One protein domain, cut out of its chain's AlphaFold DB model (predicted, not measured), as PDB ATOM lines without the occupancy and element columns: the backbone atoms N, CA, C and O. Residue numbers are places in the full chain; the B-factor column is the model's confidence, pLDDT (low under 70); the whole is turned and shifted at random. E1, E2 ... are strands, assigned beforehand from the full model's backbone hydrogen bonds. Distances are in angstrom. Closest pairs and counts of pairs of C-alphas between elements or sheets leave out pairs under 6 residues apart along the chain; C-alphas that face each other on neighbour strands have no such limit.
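This is residues 2 to 17 and 41 to 94 of the 125 residues of an uncharacterized protein of Triticum urartu (UniProt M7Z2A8). This is a domain with little regular structure: a narrow ribbon of two parallel strands, E1 and E2, side by side and both sharply bent, amid long loops. Residues 55 to 69 fold back from the end of E1 to the start of E2. The printed part has 70 residues, no named helix and two named strands, E1 then E2, which together hold 19 of the 70 printed residues; the class is all strand. It is only just compact, close to loose, with a radius of gyration of the C-alphas of 13.0 A and spans of 37 by 36 by 20 A.

E1, residues 45 to 54, begins at C-alpha 45 (0.560, -45.969, -26.368) and measures 21.7 A. E2, residues 70 to 78, measures 17.9 A and ends at C-alpha 78 (-3.189, -30.525, -39.568).

E1 and E2 are parallel neighbours at 6 degrees. C-alphas 48 and 72 face each other at 4.5 A. N 52 and O 75, 2.9 A, and N 78 and O 53, 2.8 A, are within hydrogen-bond range. E1 bends by 73 degrees at residue 51, E2 by 96 degrees at residue 75.

The farthest C-alphas, of Val 41 and Thr 58, are 38.1 A apart. Residues 18 to 40 are not printed; C-alphas 17 and 41 are 21.6 A apart across this cut. The link from E1 to E2 is long, 15 residues. Confidence is under 70 at residues 17, 60 to 62 and 90.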
ATOM      1  N   ARG A   2      10.749 -32.559 -44.607       82.12
ATOM      2  CA  ARG A   2       9.682 -32.790 -45.592       82.12
ATOM      3  C   ARG A   2       9.832 -34.210 -46.120       82.12
ATOM      4  O   ARG A   2      10.952 -34.616 -46.418       82.12
ATOM      5  N   VAL A   3       8.731 -34.953 -46.181       83.12
ATOM      6  CA  VAL A   3       8.715 -36.326 -46.687       83.12
ATOM      7  C   VAL A   3       7.562 -36.454 -47.672       83.12
ATOM      8  O   VAL A   3       6.425 -36.144 -47.328       83.12
ATOM      9  N   ASP A   4       7.859 -36.887 -48.895       87.81
ATOM     10  CA  ASP A   4       6.896 -36.984 -49.993       87.81
ATOM     11  C   ASP A   4       6.682 -38.462 -50.395       87.81
ATOM     12  O   ASP A   4       7.527 -39.324 -50.151       87.81
ATOM     13  N   GLY A   5       5.535 -38.783 -51.005       85.00
ATOM     14  CA  GLY A   5       5.267 -40.112 -51.587       85.00
ATOM     15  C   GLY A   5       4.926 -41.243 -50.603       85.00
ATOM     16  O   GLY A   5       4.826 -42.402 -51.004       85.00
ATOM     17  N   MET A   6       4.712 -40.946 -49.319       83.56
ATOM     18  CA  MET A   6       4.399 -41.967 -48.313       83.56
ATOM     19  C   MET A   6       2.933 -42.422 -48.347       83.56
ATOM     20  O   MET A   6       2.005 -41.627 -48.495       83.56
ATOM     21  N   LYS A   7       2.694 -43.718 -48.092       83.00
ATOM     22  CA  LYS A   7       1.332 -44.264 -47.918       83.00
ATOM     23  C   LYS A   7       0.694 -43.855 -46.581       83.00
ATOM     24  O   LYS A   7      -0.536 -43.784 -46.510       83.00
ATOM     25  N   ARG A   8       1.509 -43.658 -45.538       84.19
ATOM     26  CA  ARG A   8       1.139 -43.240 -44.173       84.19
ATOM     27  C   ARG A   8       2.278 -42.389 -43.607       84.19
ATOM     28  O   ARG A   8       3.420 -42.806 -43.745       84.19
ATOM     29  N   VAL A   9       1.975 -41.245 -42.992       86.44
ATOM     30  CA  VAL A   9       2.994 -40.372 -42.370       86.44
ATOM     31  C   VAL A   9       3.389 -40.898 -40.989       86.44
ATOM     32  O   VAL A   9       4.569 -41.017 -40.689       86.44
ATOM     33  N   PHE A  10       2.398 -41.308 -40.192       86.94
ATOM     34  CA  PHE A  10       2.600 -41.988 -38.913       86.94
ATOM     35  C   PHE A  10       1.942 -43.366 -38.946       86.94
ATOM     36  O   PHE A  10       0.828 -43.532 -39.454       86.94
ATOM     37  N   TRP A  11       2.645 -44.364 -38.416       87.50
ATOM     38  CA  TRP A  11       2.129 -45.712 -38.225       87.50
ATOM     39  C   TRP A  11       2.776 -46.328 -36.989       87.50
ATOM     40  O   TRP A  11       3.992 -46.469 -36.923       87.50
ATOM     41  N   MET A  12       1.943 -46.683 -36.022       86.88
ATOM     42  CA  MET A  12       2.316 -47.360 -34.786       86.88
ATOM     43  C   MET A  12       1.257 -48.437 -34.557       86.88
ATOM     44  O   MET A  12       0.065 -48.154 -34.659       86.88
ATOM     45  N   THR A  13       1.688 -49.678 -34.353       85.06
ATOM     46  CA  THR A  13       0.803 -50.820 -34.108       85.06
ATOM     47  C   THR A  13       1.502 -51.815 -33.189       85.06
ATOM     48  O   THR A  13       2.701 -52.049 -33.340       85.06
ATOM     49  N   GLY A  14       0.751 -52.381 -32.242       77.69
ATOM     50  CA  GLY A  14       1.195 -53.507 -31.417       77.69
ATOM     51  C   GLY A  14       0.979 -54.864 -32.094       77.69
ATOM     52  O   GLY A  14       1.529 -55.868 -31.649       77.69
ATOM     53  N   ASP A  15       0.219 -54.897 -33.193       74.94
ATOM     54  CA  ASP A  15      -0.108 -56.122 -33.919       74.94
ATOM     55  C   ASP A  15       1.062 -56.549 -34.807       74.94
ATOM     56  O   ASP A  15       1.141 -56.203 -35.992       74.94
ATOM     57  N   TYR A  16       1.985 -57.313 -34.230       73.19
ATOM     58  CA  TYR A  16       3.134 -57.846 -34.951       73.19
ATOM     59  C   TYR A  16       2.838 -59.245 -35.501       73.19
ATOM     60  O   TYR A  16       2.529 -60.173 -34.758       73.19
ATOM     61  N   LYS A  17       2.939 -59.403 -36.826       67.62
ATOM     62  CA  LYS A  17       2.785 -60.693 -37.534       67.62
ATOM     63  C   LYS A  17       3.960 -60.997 -38.473       67.62
ATOM     64  O   LYS A  17       3.822 -61.771 -39.415       67.62
ATOM     65  N   VAL A  41      -6.246 -55.175 -18.729       77.00
ATOM     66  CA  VAL A  41      -6.523 -53.852 -19.292       77.00
ATOM     67  C   VAL A  41      -5.460 -53.551 -20.346       77.00
ATOM     68  O   VAL A  41      -4.270 -53.752 -20.104       77.00
ATOM     69  N   GLY A  42      -5.883 -53.087 -21.524       70.81
ATOM     70  CA  GLY A  42      -4.960 -52.657 -22.574       70.81
ATOM     71  C   GLY A  42      -4.045 -51.538 -22.076       70.81
ATOM     72  O   GLY A  42      -4.486 -50.627 -21.377       70.81
ATOM     73  N   ALA A  43      -2.761 -51.605 -22.428       78.44
ATOM     74  CA  ALA A  43      -1.821 -50.526 -22.165       78.44
ATOM     75  C   ALA A  43      -1.810 -49.591 -23.382       78.44
ATOM     76  O   ALA A  43      -1.279 -49.978 -24.426       78.44
ATOM     77  N   PRO A  44      -2.396 -48.386 -23.296       85.31
ATOM     78  CA  PRO A  44      -2.358 -47.457 -24.411       85.31
ATOM     79  C   PRO A  44      -0.923 -47.009 -24.710       85.31
ATOM     80  O   PRO A  44      -0.085 -46.901 -23.810       85.31
ATOM     81  N   PHE A  45      -0.645 -46.683 -25.969       88.56
ATOM     82  CA  PHE A  45       0.560 -45.969 -26.368       88.56
ATOM     83  C   PHE A  45       0.510 -44.557 -25.780       88.56
ATOM     84  O   PHE A  45      -0.246 -43.702 -26.246       88.56
ATOM     85  N   LYS A  46       1.305 -44.325 -24.735       90.19
ATOM     86  CA  LYS A  46       1.402 -43.040 -24.032       90.19
ATOM     87  C   LYS A  46       2.654 -42.266 -24.427       90.19
ATOM     88  O   LYS A  46       3.590 -42.817 -25.001       90.19
ATOM     89  N   GLY A  47       2.687 -40.985 -24.060       88.62
ATOM     90  CA  GLY A  47       3.855 -40.122 -24.262       88.62
ATOM     91  C   GLY A  47       4.019 -39.645 -25.705       88.62
ATOM     92  O   GLY A  47       5.091 -39.176 -26.082       88.62
ATOM     93  N   ILE A  48       2.968 -39.750 -26.521       91.75
ATOM     94  CA  ILE A  48       2.977 -39.227 -27.885       91.75
ATOM     95  C   ILE A  48       2.905 -37.699 -27.808       91.75
ATOM     96  O   ILE A  48       1.974 -37.143 -27.224       91.75
ATOM     97  N   CYS A  49       3.869 -37.014 -28.420       91.31
ATOM     98  CA  CYS A  49       3.855 -35.563 -28.555       91.31
ATOM     99  C   CYS A  49       4.105 -35.166 -30.008       91.31
ATOM    100  O   CYS A  49       5.103 -35.572 -30.605       91.31
ATOM    101  N   MET A  50       3.201 -34.367 -30.577       90.00
ATOM    102  CA  MET A  50       3.303 -33.872 -31.954       90.00
ATOM    103  C   MET A  50       3.217 -32.347 -31.982       90.00
ATOM    104  O   MET A  50       2.270 -31.768 -31.458       90.00
ATOM    105  N   ALA A  51       4.167 -31.677 -32.630       89.50
ATOM    106  CA  ALA A  51       4.154 -30.223 -32.761       89.50
ATOM    107  C   ALA A  51       4.470 -29.791 -34.196       89.50
ATOM    108  O   ALA A  51       5.431 -30.285 -34.782       89.50
ATOM    109  N   ASN A  52       3.689 -28.849 -34.732       90.81
ATOM    110  CA  ASN A  52       3.878 -28.236 -36.053       90.81
ATOM    111  C   ASN A  52       3.973 -29.264 -37.193       90.81
ATOM    112  O   ASN A  52       4.928 -29.277 -37.973       90.81
ATOM    113  N   VAL A  53       2.976 -30.147 -37.268       89.75
ATOM    114  CA  VAL A  53       2.909 -31.219 -38.264       89.75
ATOM    115  C   VAL A  53       1.791 -30.923 -39.251       89.75
ATOM    116  O   VAL A  53       0.618 -30.962 -38.896       89.75
ATOM    117  N   THR A  54       2.148 -30.707 -40.512       91.44
ATOM    118  CA  THR A  54       1.178 -30.569 -41.600       91.44
ATOM    119  C   THR A  54       1.318 -31.753 -42.540       91.44
ATOM    120  O   THR A  54       2.403 -32.009 -43.060       91.44
ATOM    121  N   THR A  55       0.225 -32.479 -42.760       87.12
ATOM    122  CA  THR A  55       0.178 -33.588 -43.711       87.12
ATOM    123  C   THR A  55      -0.825 -33.284 -44.808       87.12
ATOM    124  O   THR A  55      -2.002 -33.048 -44.533       87.12
ATOM    125  N   GLU A  56      -0.366 -33.355 -46.049       85.38
ATOM    126  CA  GLU A  56      -1.199 -33.196 -47.235       85.38
ATOM    127  C   GLU A  56      -1.365 -34.551 -47.923       85.38
ATOM    128  O   GLU A  56      -0.420 -35.335 -48.038       85.38
ATOM    129  N   MET A  57      -2.583 -34.856 -48.368       78.81
ATOM    130  CA  MET A  57      -2.881 -36.104 -49.066       78.81
ATOM    131  C   MET A  57      -3.187 -35.790 -50.527       78.81
ATOM    132  O   MET A  57      -4.088 -35.014 -50.819       78.81
ATOM    133  N   THR A  58      -2.487 -36.441 -51.458       78.38
ATOM    134  CA  THR A  58      -2.748 -36.301 -52.904       78.38
ATOM    135  C   THR A  58      -4.105 -36.864 -53.332       78.38
ATOM    136  O   THR A  58      -4.600 -36.540 -54.408       78.38
ATOM    137  N   LYS A  59      -4.708 -37.721 -52.502       74.38
ATOM    138  CA  LYS A  59      -6.084 -38.202 -52.640       74.38
ATOM    139  C   LYS A  59      -6.763 -38.168 -51.283       74.38
ATOM    140  O   LYS A  59      -6.202 -38.666 -50.302       74.38
ATOM    141  N   GLU A  60      -7.977 -37.642 -51.257       69.81
ATOM    142  CA  GLU A  60      -8.824 -37.623 -50.073       69.81
ATOM    143  C   GLU A  60      -9.055 -39.047 -49.561       69.81
ATOM    144  O   GLU A  60      -9.472 -39.949 -50.295       69.81
ATOM    145  N   ARG A  61      -8.742 -39.271 -48.284       69.06
ATOM    146  CA  ARG A  61      -9.078 -40.511 -47.588       69.06
ATOM    147  C   ARG A  61     -10.238 -40.241 -46.651       69.06
ATOM    148  O   ARG A  61     -10.263 -39.219 -45.984       69.06
ATOM    149  N   LYS A  62     -11.149 -41.212 -46.537       68.81
ATOM    150  CA  LYS A  62     -12.282 -41.144 -45.598       68.81
ATOM    151  C   LYS A  62     -11.851 -40.977 -44.137       68.81
ATOM    152  O   LYS A  62     -12.640 -40.522 -43.325       68.81
ATOM    153  N   VAL A  63     -10.628 -41.392 -43.804       76.88
ATOM    154  CA  VAL A  63     -10.088 -41.362 -42.445       76.88
ATOM    155  C   VAL A  63      -8.636 -40.891 -42.505       76.88
ATOM    156  O   VAL A  63      -7.772 -41.614 -43.009       76.88
ATOM    157  N   SER A  64      -8.378 -39.682 -42.004       84.06
ATOM    158  CA  SER A  64      -7.023 -39.128 -41.854       84.06
ATOM    159  C   SER A  64      -6.300 -39.691 -40.628       84.06
ATOM    160  O   SER A  64      -5.083 -39.842 -40.657       84.06
ATOM    161  N   TRP A  65      -7.055 -40.071 -39.592       89.81
ATOM    162  CA  TRP A  65      -6.536 -40.614 -38.339       89.81
ATOM    163  C   TRP A  65      -7.321 -41.851 -37.913       89.81
ATOM    164  O   TRP A  65      -8.540 -41.797 -37.790       89.81
ATOM    165  N   ASN A  66      -6.622 -42.959 -37.677       90.44
ATOM    166  CA  ASN A  66      -7.191 -44.154 -37.066       90.44
ATOM    167  C   ASN A  66      -6.456 -44.389 -35.747       90.44
ATOM    168  O   ASN A  66      -5.292 -44.790 -35.771       90.44
ATOM    169  N   CYS A  67      -7.111 -44.074 -34.636       90.88
ATOM    170  CA  CYS A  67      -6.517 -44.122 -33.308       90.88
ATOM    171  C   CYS A  67      -7.273 -45.122 -32.440       90.88
ATOM    172  O   CYS A  67      -8.496 -45.039 -32.328       90.88
ATOM    173  N   ALA A  68      -6.534 -46.014 -31.794       90.75
ATOM    174  CA  ALA A  68      -7.019 -46.915 -30.760       90.75
ATOM    175  C   ALA A  68      -5.930 -47.009 -29.694       90.75
ATOM    176  O   ALA A  68      -4.752 -47.055 -30.049       90.75
ATOM    177  N   ASP A  69      -6.324 -46.979 -28.421       91.06
ATOM    178  CA  ASP A  69      -5.414 -47.136 -27.284       91.06
ATOM    179  C   ASP A  69      -4.190 -46.206 -27.367       91.06
ATOM    180  O   ASP A  69      -3.048 -46.645 -27.285       91.06
ATOM    181  N   VAL A  70      -4.413 -44.904 -27.568       92.44
ATOM    182  CA  VAL A  70      -3.353 -43.881 -27.590       92.44
ATOM    183  C   VAL A  70      -3.671 -42.746 -26.625       92.44
ATOM    184  O   VAL A  70      -4.838 -42.411 -26.428       92.44
ATOM    185  N   GLU A  71      -2.639 -42.122 -26.066       92.81
ATOM    186  CA  GLU A  71      -2.750 -40.937 -25.212       92.81
ATOM    187  C   GLU A  71      -1.561 -40.002 -25.459       92.81
ATOM    188  O   GLU A  71      -0.399 -40.431 -25.493       92.81
ATOM    189  N   GLY A  72      -1.838 -38.713 -25.633       92.06
ATOM    190  CA  GLY A  72      -0.791 -37.746 -25.922       92.06
ATOM    191  C   GLY A  72      -1.276 -36.317 -26.096       92.06
ATOM    192  O   GLY A  72      -2.420 -35.962 -25.807       92.06
ATOM    193  N   VAL A  73      -0.364 -35.491 -26.594       92.62
ATOM    194  CA  VAL A  73      -0.561 -34.051 -26.764       92.62
ATOM    195  C   VAL A  73      -0.174 -33.625 -28.173       92.62
ATOM    196  O   VAL A  73       0.728 -34.195 -28.798       92.62
ATOM    197  N   SER A  74      -0.851 -32.601 -28.685       91.25
ATOM    198  CA  SER A  74      -0.552 -32.057 -30.003       91.25
ATOM    199  C   SER A  74      -0.746 -30.547 -30.074       91.25
ATOM    200  O   SER A  74      -1.648 -29.993 -29.454       91.25
ATOM    201  N   ALA A  75       0.111 -29.880 -30.847       90.25
ATOM    202  CA  ALA A  75       0.042 -28.442 -31.092       90.25
ATOM    203  C   ALA A  75       0.342 -28.138 -32.567       90.25
ATOM    204  O   ALA A  75       1.377 -28.542 -33.089       90.25
ATOM    205  N   GLY A  76      -0.556 -27.432 -33.258       90.00
ATOM    206  CA  GLY A  76      -0.354 -27.077 -34.670       90.00
ATOM    207  C   GLY A  76      -0.276 -28.294 -35.603       90.00
ATOM    208  O   GLY A  76       0.615 -28.363 -36.446       90.00
ATOM    209  N   VAL A  77      -1.164 -29.278 -35.417       90.69
ATOM    210  CA  VAL A  77      -1.238 -30.485 -36.255       90.69
ATOM    211  C   VAL A  77      -2.431 -30.406 -37.207       90.69
ATOM    212  O   VAL A  77      -3.567 -30.242 -36.760       90.69
ATOM    213  N   THR A  78      -2.176 -30.572 -38.506       90.81
ATOM    214  CA  THR A  78      -3.189 -30.525 -39.568       90.81
ATOM    215  C   THR A  78      -3.052 -31.743 -40.490       90.81
ATOM    216  O   THR A  78      -1.967 -31.954 -41.037       90.81
ATOM    217  N   PRO A  79      -4.123 -32.533 -40.720       90.44
ATOM    218  CA  PRO A  79      -5.479 -32.382 -40.188       90.44
ATOM    219  C   PRO A  79      -5.550 -32.699 -38.689       90.44
ATOM    220  O   PRO A  79      -4.697 -33.411 -38.163       90.44
ATOM    221  N   ALA A  80      -6.585 -32.186 -38.016       90.88
ATOM    222  CA  ALA A  80      -6.738 -32.320 -36.568       90.88
ATOM    223  C   ALA A  80      -6.689 -33.799 -36.121       90.88
ATOM    224  O   ALA A  80      -7.384 -34.626 -36.720       90.88
ATOM    225  N   PRO A  81      -5.883 -34.148 -35.100       92.00
ATOM    226  CA  PRO A  81      -5.734 -35.524 -34.633       92.00
ATOM    227  C   PRO A  81      -6.940 -35.991 -33.807       92.00
ATOM    228  O   PRO A  81      -7.816 -35.200 -33.458       92.00
ATOM    229  N   CYS A  82      -6.977 -37.283 -33.473       93.25
ATOM    230  CA  CYS A  82      -7.995 -37.860 -32.591       93.25
ATOM    231  C   CYS A  82      -7.989 -37.205 -31.199       93.25
ATOM    232  O   CYS A  82      -6.926 -36.848 -30.693       93.25
ATOM    233  N   ALA A  83      -9.151 -37.145 -30.538       93.88
ATOM    234  CA  ALA A  83      -9.307 -36.525 -29.217       93.88
ATOM    235  C   ALA A  83      -8.289 -36.987 -28.146       93.88
ATOM    236  O   ALA A  83      -7.772 -36.126 -27.437       93.88
ATOM    237  N   PRO A  84      -7.898 -38.278 -28.048       93.81
ATOM    238  CA  PRO A  84      -6.903 -38.714 -27.060       93.81
ATOM    239  C   PRO A  84      -5.489 -38.140 -27.263       93.81
ATOM    240  O   PRO A  84      -4.644 -38.258 -26.380       93.81
ATOM    241  N   LEU A  85      -5.217 -37.530 -28.422       93.19
ATOM    242  CA  LEU A  85      -3.951 -36.864 -28.748       93.19
ATOM    243  C   LEU A  85      -4.047 -35.333 -28.640       93.19
ATOM    244  O   LEU A  85      -3.097 -34.629 -28.979       93.19
ATOM    245  N   GLN A  86      -5.192 -34.800 -28.212       89.88
ATOM    246  CA  GLN A  86      -5.442 -33.363 -28.057       89.88
ATOM    247  C   GLN A  86      -5.286 -32.903 -26.597       89.88
ATOM    248  O   GLN A  86      -5.889 -31.912 -26.188       89.88
ATOM    249  N   GLY A  87      -4.488 -33.619 -25.796       81.94
ATOM    250  CA  GLY A  87      -4.154 -33.194 -24.440       81.94
ATOM    251  C   GLY A  87      -3.402 -31.857 -24.416       81.94
ATOM    252  O   GLY A  87      -2.789 -31.440 -25.402       81.94
ATOM    253  N   THR A  88      -3.448 -31.172 -23.277       78.44
ATOM    254  CA  THR A  88      -2.824 -29.855 -23.102       78.44
ATOM    255  C   THR A  88      -1.324 -29.992 -22.833       78.44
ATOM    256  O   THR A  88      -0.925 -30.747 -21.951       78.44
ATOM    257  N   HIS A  89      -0.488 -29.232 -23.545       72.56
ATOM    258  CA  HIS A  89       0.956 -29.154 -23.295       72.56
ATOM    259  C   HIS A  89       1.456 -27.718 -23.423       72.56
ATOM    260  O   HIS A  89       0.985 -26.966 -24.278       72.56
ATOM    261  N   ALA A  90       2.411 -27.341 -22.574       68.44
ATOM    262  CA  ALA A  90       3.063 -26.040 -22.605       68.44
ATOM    263  C   ALA A  90       4.483 -26.182 -23.173       68.44
ATOM    264  O   ALA A  90       5.292 -26.954 -22.664       68.44
ATOM    265  N   GLY A  91       4.801 -25.402 -24.206       70.94
ATOM    266  CA  GLY A  91       6.121 -25.409 -24.842       70.94
ATOM    267  C   GLY A  91       6.281 -26.474 -25.930       70.94
ATOM    268  O   GLY A  91       5.309 -27.012 -26.457       70.94
ATOM    269  N   SER A  92       7.527 -26.743 -26.323       75.62
ATOM    270  CA  SER A  92       7.843 -27.750 -27.340       75.62
ATOM    271  C   SER A  92       7.730 -29.164 -26.776       75.62
ATOM    272  O   SER A  92       7.906 -29.376 -25.576       75.62
ATOM    273  N   CYS A  93       7.487 -30.150 -27.642       82.12
ATOM    274  CA  CYS A  93       7.581 -31.557 -27.260       82.12
ATOM    275  C   CYS A  93       8.946 -31.844 -26.616       82.12
ATOM    276  O   CYS A  93       9.966 -31.503 -27.222       82.12
ATOM    277  N   PRO A  94       8.987 -32.420 -25.401       76.25
ATOM    278  CA  PRO A  94      10.248 -32.720 -24.746       76.25
ATOM    279  C   PRO A  94      10.967 -33.817 -25.530       76.25
ATOM    280  O   PRO A  94      10.405 -34.882 -25.789       76.25
TER     281      PRO A  94